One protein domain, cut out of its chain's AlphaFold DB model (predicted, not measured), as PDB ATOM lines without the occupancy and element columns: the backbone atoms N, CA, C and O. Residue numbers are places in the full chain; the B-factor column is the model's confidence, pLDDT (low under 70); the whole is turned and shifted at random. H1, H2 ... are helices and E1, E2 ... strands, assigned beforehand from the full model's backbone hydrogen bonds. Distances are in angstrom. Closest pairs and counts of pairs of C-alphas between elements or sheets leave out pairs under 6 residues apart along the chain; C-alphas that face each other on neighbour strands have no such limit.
ATOM      1  N   ALA A   2      -8.284  30.437 -11.027       88.50
ATOM      2  CA  ALA A   2      -8.029  31.728 -11.694       88.50
ATOM      3  C   ALA A   2      -6.620  31.845 -12.312       88.50
ATOM      4  O   ALA A   2      -6.495  32.251 -13.457       88.50
ATOM      5  N   ARG A   3      -5.577  31.390 -11.599       88.81
ATOM      6  CA  ARG A   3      -4.190  31.380 -12.106       88.81
ATOM      7  C   ARG A   3      -4.022  30.500 -13.347       88.81
ATOM      8  O   ARG A   3      -3.435  30.948 -14.317       88.81
ATOM      9  N   VAL A   4      -4.590  29.290 -13.332       90.12
ATOM     10  CA  VAL A   4      -4.580  28.383 -14.493       90.12
ATOM     11  C   VAL A   4      -5.297  29.028 -15.673       90.12
ATOM     12  O   VAL A   4      -4.736  29.088 -16.753       90.12
ATOM     13  N   ARG A   5      -6.492  29.596 -15.456       85.94
ATOM     14  CA  ARG A   5      -7.241  30.325 -16.495       85.94
ATOM     15  C   ARG A   5      -6.503  31.555 -17.038       85.94
ATOM     16  O   ARG A   5      -6.741  31.921 -18.178       85.94
ATOM     17  N   ALA A   6      -5.608  32.151 -16.254       88.69
ATOM     18  CA  ALA A   6      -4.707  33.222 -16.681       88.69
ATOM     19  C   ALA A   6      -3.414  32.705 -17.355       88.69
ATOM     20  O   ALA A   6      -2.487  33.482 -17.562       88.69
ATOM     21  N   GLY A   7      -3.329  31.406 -17.666       86.75
ATOM     22  CA  GLY A   7      -2.211  30.780 -18.377       86.75
ATOM     23  C   GLY A   7      -1.120  30.181 -17.483       86.75
ATOM     24  O   GLY A   7      -0.113  29.693 -17.988       86.75
ATOM     25  N   ALA A   8      -1.277  30.189 -16.156       92.56
ATOM     26  CA  ALA A   8      -0.266  29.607 -15.276       92.56
ATOM     27  C   ALA A   8      -0.280  28.071 -15.323       92.56
ATOM     28  O   ALA A   8      -1.322  27.436 -15.149       92.56
ATOM     29  N   LYS A   9       0.908  27.474 -15.443       92.38
ATOM     30  CA  LYS A   9       1.139  26.046 -15.208       92.38
ATOM     31  C   LYS A   9       1.283  25.800 -13.706       92.38
ATOM     32  O   LYS A   9       2.127  26.410 -13.054       92.38
ATOM     33  N   VAL A  10       0.460  24.917 -13.154       94.44
ATOM     34  CA  VAL A  10       0.489  24.521 -11.743       94.44
ATOM     35  C   VAL A  10       1.004  23.093 -11.653       94.44
ATOM     36  O   VAL A  10       0.454  22.198 -12.289       94.44
ATOM     37  N   ILE A  11       2.058  22.883 -10.870       94.69
ATOM     38  CA  ILE A  11       2.552  21.547 -10.534       94.69
ATOM     39  C   ILE A  11       1.799  21.084  -9.287       94.69
ATOM     40  O   ILE A  11       1.698  21.824  -8.310       94.69
ATOM     41  N   ILE A  12       1.230  19.886  -9.348       94.81
ATOM     42  CA  ILE A  12       0.595  19.209  -8.220       94.81
ATOM     43  C   ILE A  12       1.615  18.209  -7.685       94.81
ATOM     44  O   ILE A  12       2.114  17.376  -8.445       94.81
ATOM     45  N   GLU A  13       1.939  18.305  -6.400       96.12
ATOM     46  CA  GLU A  13       2.982  17.514  -5.741       96.12
ATOM     47  C   GLU A  13       2.390  16.553  -4.702       96.12
ATOM     48  O   GLU A  13       1.367  16.839  -4.082       96.12
ATOM     49  N   ASN A  14       3.065  15.423  -4.490       92.75
ATOM     50  CA  ASN A  14       2.896  14.534  -3.346       92.75
ATOM     51  C   ASN A  14       4.244  14.438  -2.611       92.75
ATOM     52  O   ASN A  14       5.182  13.777  -3.070       92.75
ATOM     53  N   GLY A  15       4.363  15.163  -1.496       92.25
ATOM     54  CA  GLY A  15       5.639  15.367  -0.813       92.25
ATOM     55  C   GLY A  15       6.641  16.075  -1.727       92.25
ATOM     56  O   GLY A  15       6.332  17.107  -2.307       92.25
ATOM     57  N   ALA A  16       7.831  15.499  -1.890       91.38
ATOM     58  CA  ALA A  16       8.875  16.046  -2.761       91.38
ATOM     59  C   ALA A  16       8.744  15.625  -4.243       91.38
ATOM     60  O   ALA A  16       9.689  15.802  -5.013       91.38
ATOM     61  N   ARG A  17       7.629  14.994  -4.645       93.00
ATOM     62  CA  ARG A  17       7.452  14.438  -5.998       93.00
ATOM     63  C   ARG A  17       6.326  15.148  -6.758       93.00
ATOM     64  O   ARG A  17       5.205  15.163  -6.258       93.00
ATOM     65  N   PRO A  18       6.558  15.653  -7.982       93.88
ATOM     66  CA  PRO A  18       5.480  16.123  -8.846       93.88
ATOM     67  C   PRO A  18       4.663  14.928  -9.363       93.88
ATOM     68  O   PRO A  18       5.227  13.978  -9.902       93.88
ATOM     69  N   VAL A  19       3.338  14.974  -9.206       95.62
ATOM     70  CA  VAL A  19       2.414  13.897  -9.617       95.62
ATOM     71  C   VAL A  19       1.502  14.293 -10.771       95.62
ATOM     72  O   VAL A  19       1.060  13.432 -11.523       95.62
ATOM     73  N   ALA A  20       1.237  15.586 -10.950       95.06
ATOM     74  CA  ALA A  20       0.462  16.073 -12.080       95.06
ATOM     75  C   ALA A  20       0.811  17.519 -12.421       95.06
ATOM     76  O   ALA A  20       1.403  18.261 -11.635       95.06
ATOM     77  N   VAL A  21       0.407  17.929 -13.617       94.00
ATOM     78  CA  VAL A  21       0.502  19.305 -14.080       94.00
ATOM     79  C   VAL A  21      -0.878  19.741 -14.534       94.00
ATOM     80  O   VAL A  21      -1.495  19.095 -15.374       94.00
ATOM     81  N   LEU A  22      -1.328  20.879 -14.021       94.00
ATOM     82  CA  LEU A  22      -2.557  21.526 -14.439       94.00
ATOM     83  C   LEU A  22      -2.234  22.815 -15.204       94.00
ATOM     84  O   LEU A  22      -1.542  23.693 -14.692       94.00
ATOM     85  N   HIS A  23      -2.753  22.939 -16.420       91.81
ATOM     86  CA  HIS A  23      -2.604  24.117 -17.274       91.81
ATOM     87  C   HIS A  23      -3.873  24.337 -18.114       91.81
ATOM     88  O   HIS A  23      -4.788  23.511 -18.104       91.81
ATOM     89  N   THR A  24      -3.954  25.468 -18.813       89.31
ATOM     90  CA  THR A  24      -5.002  25.724 -19.810       89.31
ATOM     91  C   THR A  24      -4.925  24.730 -20.958       89.31
ATOM     92  O   THR A  24      -3.837  24.387 -21.411       89.31
ATOM     93  N   ALA A  25      -6.081  24.273 -21.438       83.75
ATOM     94  CA  ALA A  25      -6.138  23.395 -22.598       83.75
ATOM     95  C   ALA A  25      -5.631  24.132 -23.848       83.75
ATOM     96  O   ALA A  25      -6.099  25.233 -24.145       83.75
ATOM     97  N   GLU A  26      -4.701  23.510 -24.574       84.62
ATOM     98  CA  GLU A  26      -4.128  24.039 -25.813       84.62
ATOM     99  C   GLU A  26      -4.331  23.036 -26.969       84.62
ATOM    100  O   GLU A  26      -4.054  21.845 -26.794       84.62
ATOM    101  N   PRO A  27      -4.838  23.480 -28.139       82.56
ATOM    102  CA  PRO A  27      -5.315  24.836 -28.419       82.56
ATOM    103  C   PRO A  27      -6.579  25.168 -27.614       82.56
ATOM    104  O   PRO A  27      -7.334  24.271 -27.230       82.56
ATOM    105  N   VAL A  28      -6.815  26.461 -27.378       82.62
ATOM    106  CA  VAL A  28      -8.043  26.929 -26.726       82.62
ATOM    107  C   VAL A  28      -9.234  26.460 -27.560       82.62
ATOM    108  O   VAL A  28      -9.378  26.828 -28.726       82.62
ATOM    109  N   ARG A  29     -10.071  25.605 -26.971       85.94
ATOM    110  CA  ARG A  29     -11.297  25.107 -27.600       85.94
ATOM    111  C   ARG A  29     -12.481  25.939 -27.136       85.94
ATOM    112  O   ARG A  29     -12.477  26.452 -26.019       85.94
ATOM    113  N   ARG A  30     -13.511  26.010 -27.980       91.38
ATOM    114  CA  ARG A  30     -14.821  26.520 -27.570       91.38
ATOM    115  C   ARG A  30     -15.346  25.669 -26.419       91.38
ATOM    116  O   ARG A  30     -15.239  24.440 -26.438       91.38
ATOM    117  N   SER A  31     -15.908  26.326 -25.424       89.50
ATOM    118  CA  SER A  31     -16.731  25.684 -24.415       89.50
ATOM    119  C   SER A  31     -17.959  25.040 -25.061       89.50
ATOM    120  O   SER A  31     -18.429  25.457 -26.121       89.50
ATOM    121  N   ILE A  32     -18.524  24.042 -24.382       92.19
ATOM    122  CA  ILE A  32     -19.792  23.435 -24.800       92.19
ATOM    123  C   ILE A  32     -20.894  24.499 -24.893       92.19
ATOM    124  O   ILE A  32     -21.680  24.481 -25.833       92.19
ATOM    125  N   SER A  33     -20.909  25.478 -23.982       94.38
ATOM    126  CA  SER A  33     -21.857  26.595 -24.014       94.38
ATOM    127  C   SER A  33     -21.733  27.448 -25.280       94.38
ATOM    128  O   SER A  33     -22.752  27.786 -25.875       94.38
ATOM    129  N   GLU A  34     -20.513  27.758 -25.728       95.19
ATOM    130  CA  GLU A  34     -20.291  28.473 -26.993       95.19
ATOM    131  C   GLU A  34     -20.724  27.639 -28.203       95.19
ATOM    132  O   GLU A  34     -21.348  28.170 -29.116       95.19
ATOM    133  N   CYS A  35     -20.450  26.331 -28.206       94.19
ATOM    134  CA  CYS A  35     -20.923  25.439 -29.268       94.19
ATOM    135  C   CYS A  35     -22.459  25.399 -29.340       94.19
ATOM    136  O   CYS A  35     -23.018  25.471 -30.431       94.19
ATOM    137  N   ILE A  36     -23.141  25.339 -28.191       94.81
ATOM    138  CA  ILE A  36     -24.611  25.383 -28.119       94.81
ATOM    139  C   ILE A  36     -25.136  26.727 -28.633       94.81
ATOM    140  O   ILE A  36     -26.106  26.751 -29.385       94.81
ATOM    141  N   ALA A  37     -24.505  27.842 -28.254       96.25
ATOM    142  CA  ALA A  37     -24.900  29.165 -28.732       96.25
ATOM    143  C   ALA A  37     -24.776  29.280 -30.261       96.25
ATOM    144  O   ALA A  37     -25.690  29.784 -30.907       96.25
ATOM    145  N   LEU A  38     -23.693  28.754 -30.844       95.31
ATOM    146  CA  LEU A  38     -23.512  28.712 -32.297       95.31
ATOM    147  C   LEU A  38     -24.579  27.862 -32.994       95.31
ATOM    148  O   LEU A  38     -25.097  28.270 -34.027       95.31
ATOM    149  N   ALA A  39     -24.921  26.701 -32.431       94.31
ATOM    150  CA  ALA A  39     -25.951  25.833 -32.997       94.31
ATOM    151  C   ALA A  39     -27.334  26.511 -33.002       94.31
ATOM    152  O   ALA A  39     -28.043  26.436 -34.001       94.31
ATOM    153  N   LYS A  40     -27.678  27.231 -31.926       96.06
ATOM    154  CA  LYS A  40     -28.922  28.014 -31.840       96.06
ATOM    155  C   LYS A  40     -28.963  29.157 -32.850       96.06
ATOM    156  O   LYS A  40     -29.954  29.303 -33.550       96.06
ATOM    157  N   ALA A  41     -27.880  29.926 -32.961       96.81
ATOM    158  CA  ALA A  41     -27.795  31.000 -33.949       96.81
ATOM    159  C   ALA A  41     -27.947  30.456 -35.381       96.81
ATOM    160  O   ALA A  41     -28.686  31.015 -36.183       96.81
ATOM    161  N   HIS A  42     -27.315  29.317 -35.685       95.56
ATOM    162  CA  HIS A  42     -27.464  28.659 -36.982       95.56
ATOM    163  C   HIS A  42     -28.913  28.236 -37.271       95.56
ATOM    164  O   HIS A  42     -29.389  28.402 -38.396       95.56
ATOM    165  N   GLU A  43     -29.616  27.699 -36.274       97.19
ATOM    166  CA  GLU A  43     -31.036  27.365 -36.383       97.19
ATOM    167  C   GLU A  43     -31.889  28.615 -36.636       97.19
ATOM    168  O   GLU A  43     -32.708  28.601 -37.551       97.19
ATOM    169  N   GLU A  44     -31.669  29.706 -35.897       97.44
ATOM    170  CA  GLU A  44     -32.375  30.982 -36.092       97.44
ATOM    171  C   GLU A  44     -32.150  31.558 -37.502       97.44
ATOM    172  O   GLU A  44     -33.088  32.037 -38.137       97.44
ATOM    173  N   GLU A  45     -30.920  31.477 -38.016       97.56
ATOM    174  CA  GLU A  45     -30.546  31.998 -39.336       97.56
ATOM    175  C   GLU A  45     -31.079  31.151 -40.498       97.56
ATOM    176  O   GLU A  45     -31.430  31.684 -41.552       97.56
ATOM    177  N   THR A  46     -31.104  29.826 -40.344       97.19
ATOM    178  CA  THR A  46     -31.369  28.900 -41.460       97.19
ATOM    179  C   THR A  46     -32.702  28.164 -41.359       97.19
ATOM    180  O   THR A  46     -33.107  27.510 -42.323       97.19
ATOM    181  N   GLY A  47     -33.370  28.232 -40.206       96.44
ATOM    182  CA  GLY A  47     -34.541  27.422 -39.871       96.44
ATOM    183  C   GLY A  47     -34.237  25.929 -39.708       96.44
ATOM    184  O   GLY A  47     -35.164  25.121 -39.664       96.44
ATOM    185  N   LYS A  48     -32.957  25.533 -39.673       93.75
ATOM    186  CA  LYS A  48     -32.532  24.131 -39.585       93.75
ATOM    187  C   LYS A  48     -32.059  23.815 -38.174       93.75
ATOM    188  O   LYS A  48     -30.910  24.077 -37.822       93.75
ATOM    189  N   ALA A  49     -32.949  23.220 -37.392       92.75
ATOM    190  CA  ALA A  49     -32.618  22.734 -36.064       92.75
ATOM    191  C   ALA A  49     -31.620  21.560 -36.140       92.75
ATOM    192  O   ALA A  49     -31.788  20.670 -36.981       92.75
ATOM    193  N   PRO A  50     -30.597  21.515 -35.269       88.44
ATOM    194  CA  PRO A  50     -29.766  20.331 -35.121       88.44
ATOM    195  C   PRO A  50     -30.599  19.192 -34.520       88.44
ATOM    196  O   PRO A  50     -31.164  19.327 -33.435       88.44
ATOM    197  N   VAL A  51     -30.652  18.060 -35.216       91.25
ATOM    198  CA  VAL A  51     -31.315  16.835 -34.752       91.25
ATOM    199  C   VAL A  51     -30.277  15.751 -34.485       91.25
ATOM    200  O   VAL A  51     -29.205  15.752 -35.095       91.25
ATOM    201  N   LEU A  52     -30.582  14.845 -33.554       92.38
ATOM    202  CA  LEU A  52     -29.781  13.637 -33.391       92.38
ATOM    203  C   LEU A  52     -29.933  12.763 -34.633       92.38
ATOM    204  O   LEU A  52     -30.997  12.720 -35.252       92.38
ATOM    205  N   ASP A  53     -28.854  12.074 -34.974       96.38
ATOM    206  CA  ASP A  53     -28.930  10.972 -35.917       96.38
ATOM    207  C   ASP A  53     -29.901   9.901 -35.371       96.38
ATOM    208  O   ASP A  53     -29.860   9.647 -34.163       96.38
ATOM    209  N   PRO A  54     -30.801   9.325 -36.195       97.19
ATOM    210  CA  PRO A  54     -31.819   8.394 -35.710       97.19
ATOM    211  C   PRO A  54     -31.243   7.181 -34.979       97.19
ATOM    212  O   PRO A  54     -31.722   6.860 -33.893       97.19
ATOM    213  N   ASP A  55     -30.190   6.572 -35.525       97.56
ATOM    214  CA  ASP A  55     -29.564   5.386 -34.934       97.56
ATOM    215  C   ASP A  55     -28.891   5.772 -33.605       97.56
ATOM    216  O   ASP A  55     -29.057   5.111 -32.582       97.56
ATOM    217  N   PHE A  56     -28.217   6.928 -33.575       96.38
ATOM    218  CA  PHE A  56     -27.646   7.459 -32.335       96.38
ATOM    219  C   PHE A  56     -28.707   7.794 -31.272       96.38
ATOM    220  O   PHE A  56     -28.456   7.653 -30.074       96.38
ATOM    221  N   ALA A  57     -29.880   8.283 -31.680       96.62
ATOM    222  CA  ALA A  57     -30.969   8.589 -30.760       96.62
ATOM    223  C   ALA A  57     -31.516   7.312 -30.102       96.62
ATOM    224  O   ALA A  57     -31.708   7.304 -28.886       96.62
ATOM    225  N   GLU A  58     -31.692   6.241 -30.880       97.31
ATOM    226  CA  GLU A  58     -32.114   4.928 -30.379       97.31
ATOM    227  C   GLU A  58     -31.103   4.362 -29.370       97.31
ATOM    228  O   GLU A  58     -31.484   4.008 -28.250       97.31
ATOM    229  N   ASP A  59     -29.807   4.392 -29.700       96.75
ATOM    230  CA  ASP A  59     -28.736   3.953 -28.795       96.75
ATOM    231  C   ASP A  59     -28.781   4.704 -27.450       96.75
ATOM    232  O   ASP A  59     -28.631   4.120 -26.369       96.75
ATOM    233  N   VAL A  60     -28.993   6.025 -27.486       95.88
ATOM    234  CA  VAL A  60     -29.084   6.850 -26.271       95.88
ATOM    235  C   VAL A  60     -30.317   6.483 -25.444       95.88
ATOM    236  O   VAL A  60     -30.212   6.384 -24.217       95.88
ATOM    237  N   GLU A  61     -31.469   6.267 -26.076       96.75
ATOM    238  CA  GLU A  61     -32.686   5.825 -25.389       96.75
ATOM    239  C   GLU A  61     -32.497   4.454 -24.722       96.75
ATOM    240  O   GLU A  61     -32.853   4.284 -23.546       96.75
ATOM    241  N   GLU A  62     -31.856   3.500 -25.405       96.50
ATOM    242  CA  GLU A  62     -31.546   2.183 -24.843       96.50
ATOM    243  C   GLU A  62     -30.632   2.305 -23.612       96.50
ATOM    244  O   GLU A  62     -30.930   1.740 -22.551       96.50
ATOM    245  N   ILE A  63     -29.560   3.099 -23.700       95.06
ATOM    246  CA  ILE A  63     -28.630   3.330 -22.584       95.06
ATOM    247  C   ILE A  63     -29.348   3.969 -21.392       95.06
ATOM    248  O   ILE A  63     -29.104   3.594 -20.240       95.06
ATOM    249  N   LEU A  64     -30.228   4.942 -21.645       94.50
ATOM    250  CA  LEU A  64     -30.979   5.626 -20.596       94.50
ATOM    251  C   LEU A  64     -31.981   4.691 -19.911       94.50
ATOM    252  O   LEU A  64     -32.081   4.728 -18.682       94.50
ATOM    253  N   SER A  65     -32.665   3.827 -20.666       96.12
ATOM    254  CA  SER A  65     -33.633   2.865 -20.115       96.12
ATOM    255  C   SER A  65     -32.985   1.811 -19.204       96.12
ATOM    256  O   SER A  65     -33.598   1.380 -18.227       96.12
ATOM    257  N   HIS A  66     -31.716   1.467 -19.447       93.44
ATOM    258  CA  HIS A  66     -30.957   0.486 -18.661       93.44
ATOM    259  C   HIS A  66     -29.907   1.108 -17.727       93.44
ATOM    260  O   HIS A  66     -29.054   0.396 -17.182       93.44
ATOM    261  N   ARG A  67     -29.935   2.432 -17.526       92.25
ATOM    262  CA  ARG A  67     -28.897   3.147 -16.776       92.25
ATOM    263  C   ARG A  67     -28.816   2.660 -15.327       92.25
ATOM    264  O   ARG A  67     -29.688   2.930 -14.504       92.25
TER     265      ARG A  67
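This is residues 2 to 67 of the 76 residues of an uncharacterized protein of Acidobacteria bacterium (UniProt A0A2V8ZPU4). Look for a drawn-out, open string of three pieces with no shared core: a small hairpin of two strands, E1 and E2, with the short helix H1 near its open end; then the longest helix, H2; then a last helix, H3, that sticks out with residues 54 to 59 and 61 to 65. Between the hairpin and H2 the stretch of residues 26 to 31 runs free. The printed part has 66 residues, with three named helices and two named strands in the order H1, E1, E2, H2, H3; the sheet, E1 - E2, is antiparallel, and the class is mixed, helices and strands. The whole is extended, with a radius of gyration of the C-alphas of 20.0 A, and its outline of 55 by 37 by 16 A is only just flat.

Find C-alpha 2 at (-8.029, 31.728, -11.694); there H1 begins, residues 2 to 5. Strand E1 is residues 10 to 14, 13.3 A from first to last C-alpha, and E2 is residues 17 to 22, 14.9 A. Go on to C-alpha 32 at (-19.792, 23.435, -24.800); from there H2, residues 32 to 46, runs 21.0 A. H3, residues 54 to 65, covers 16.6 A and ends at C-alpha 65 at (-33.633, 2.865, -20.115).

Begin with the hairpin of E1 and E2, antiparallel at 148 degrees between their directions. Look at N 10 and O 22, 2.8 A apart, and at N 14 and O 17, also 2.8 A, both within hydrogen-bond range. For H1, the closest C-alphas to E1 are those of Val 4 and Val 10, 6.9 A apart; to E2, those of Val 4 and Leu 22, 7.1 A. H2 touches no helix; H2 and H3 are apart, and H3 is apart from H1, E1 and E2. In H2 and H3 every O i to N i+4 pair is within hydrogen-bond range; H1, with four residues, is too short for such a pair.

The C-alphas farthest apart, those of Ala 16 and Gly 47, are 58.2 A from each other. Residues 26 to 38, of which 32 to 38 belong to H2, stand free, and so do residues 53 to 59 and 61 to 67. The links H1 to E1 and E1 to E2 are tight, those from E2 to H2 and H2 to H3 are short, and none is long. The printed part has no cut; the model's mean pLDDT over it is 93.1, and no printed residue is under 70.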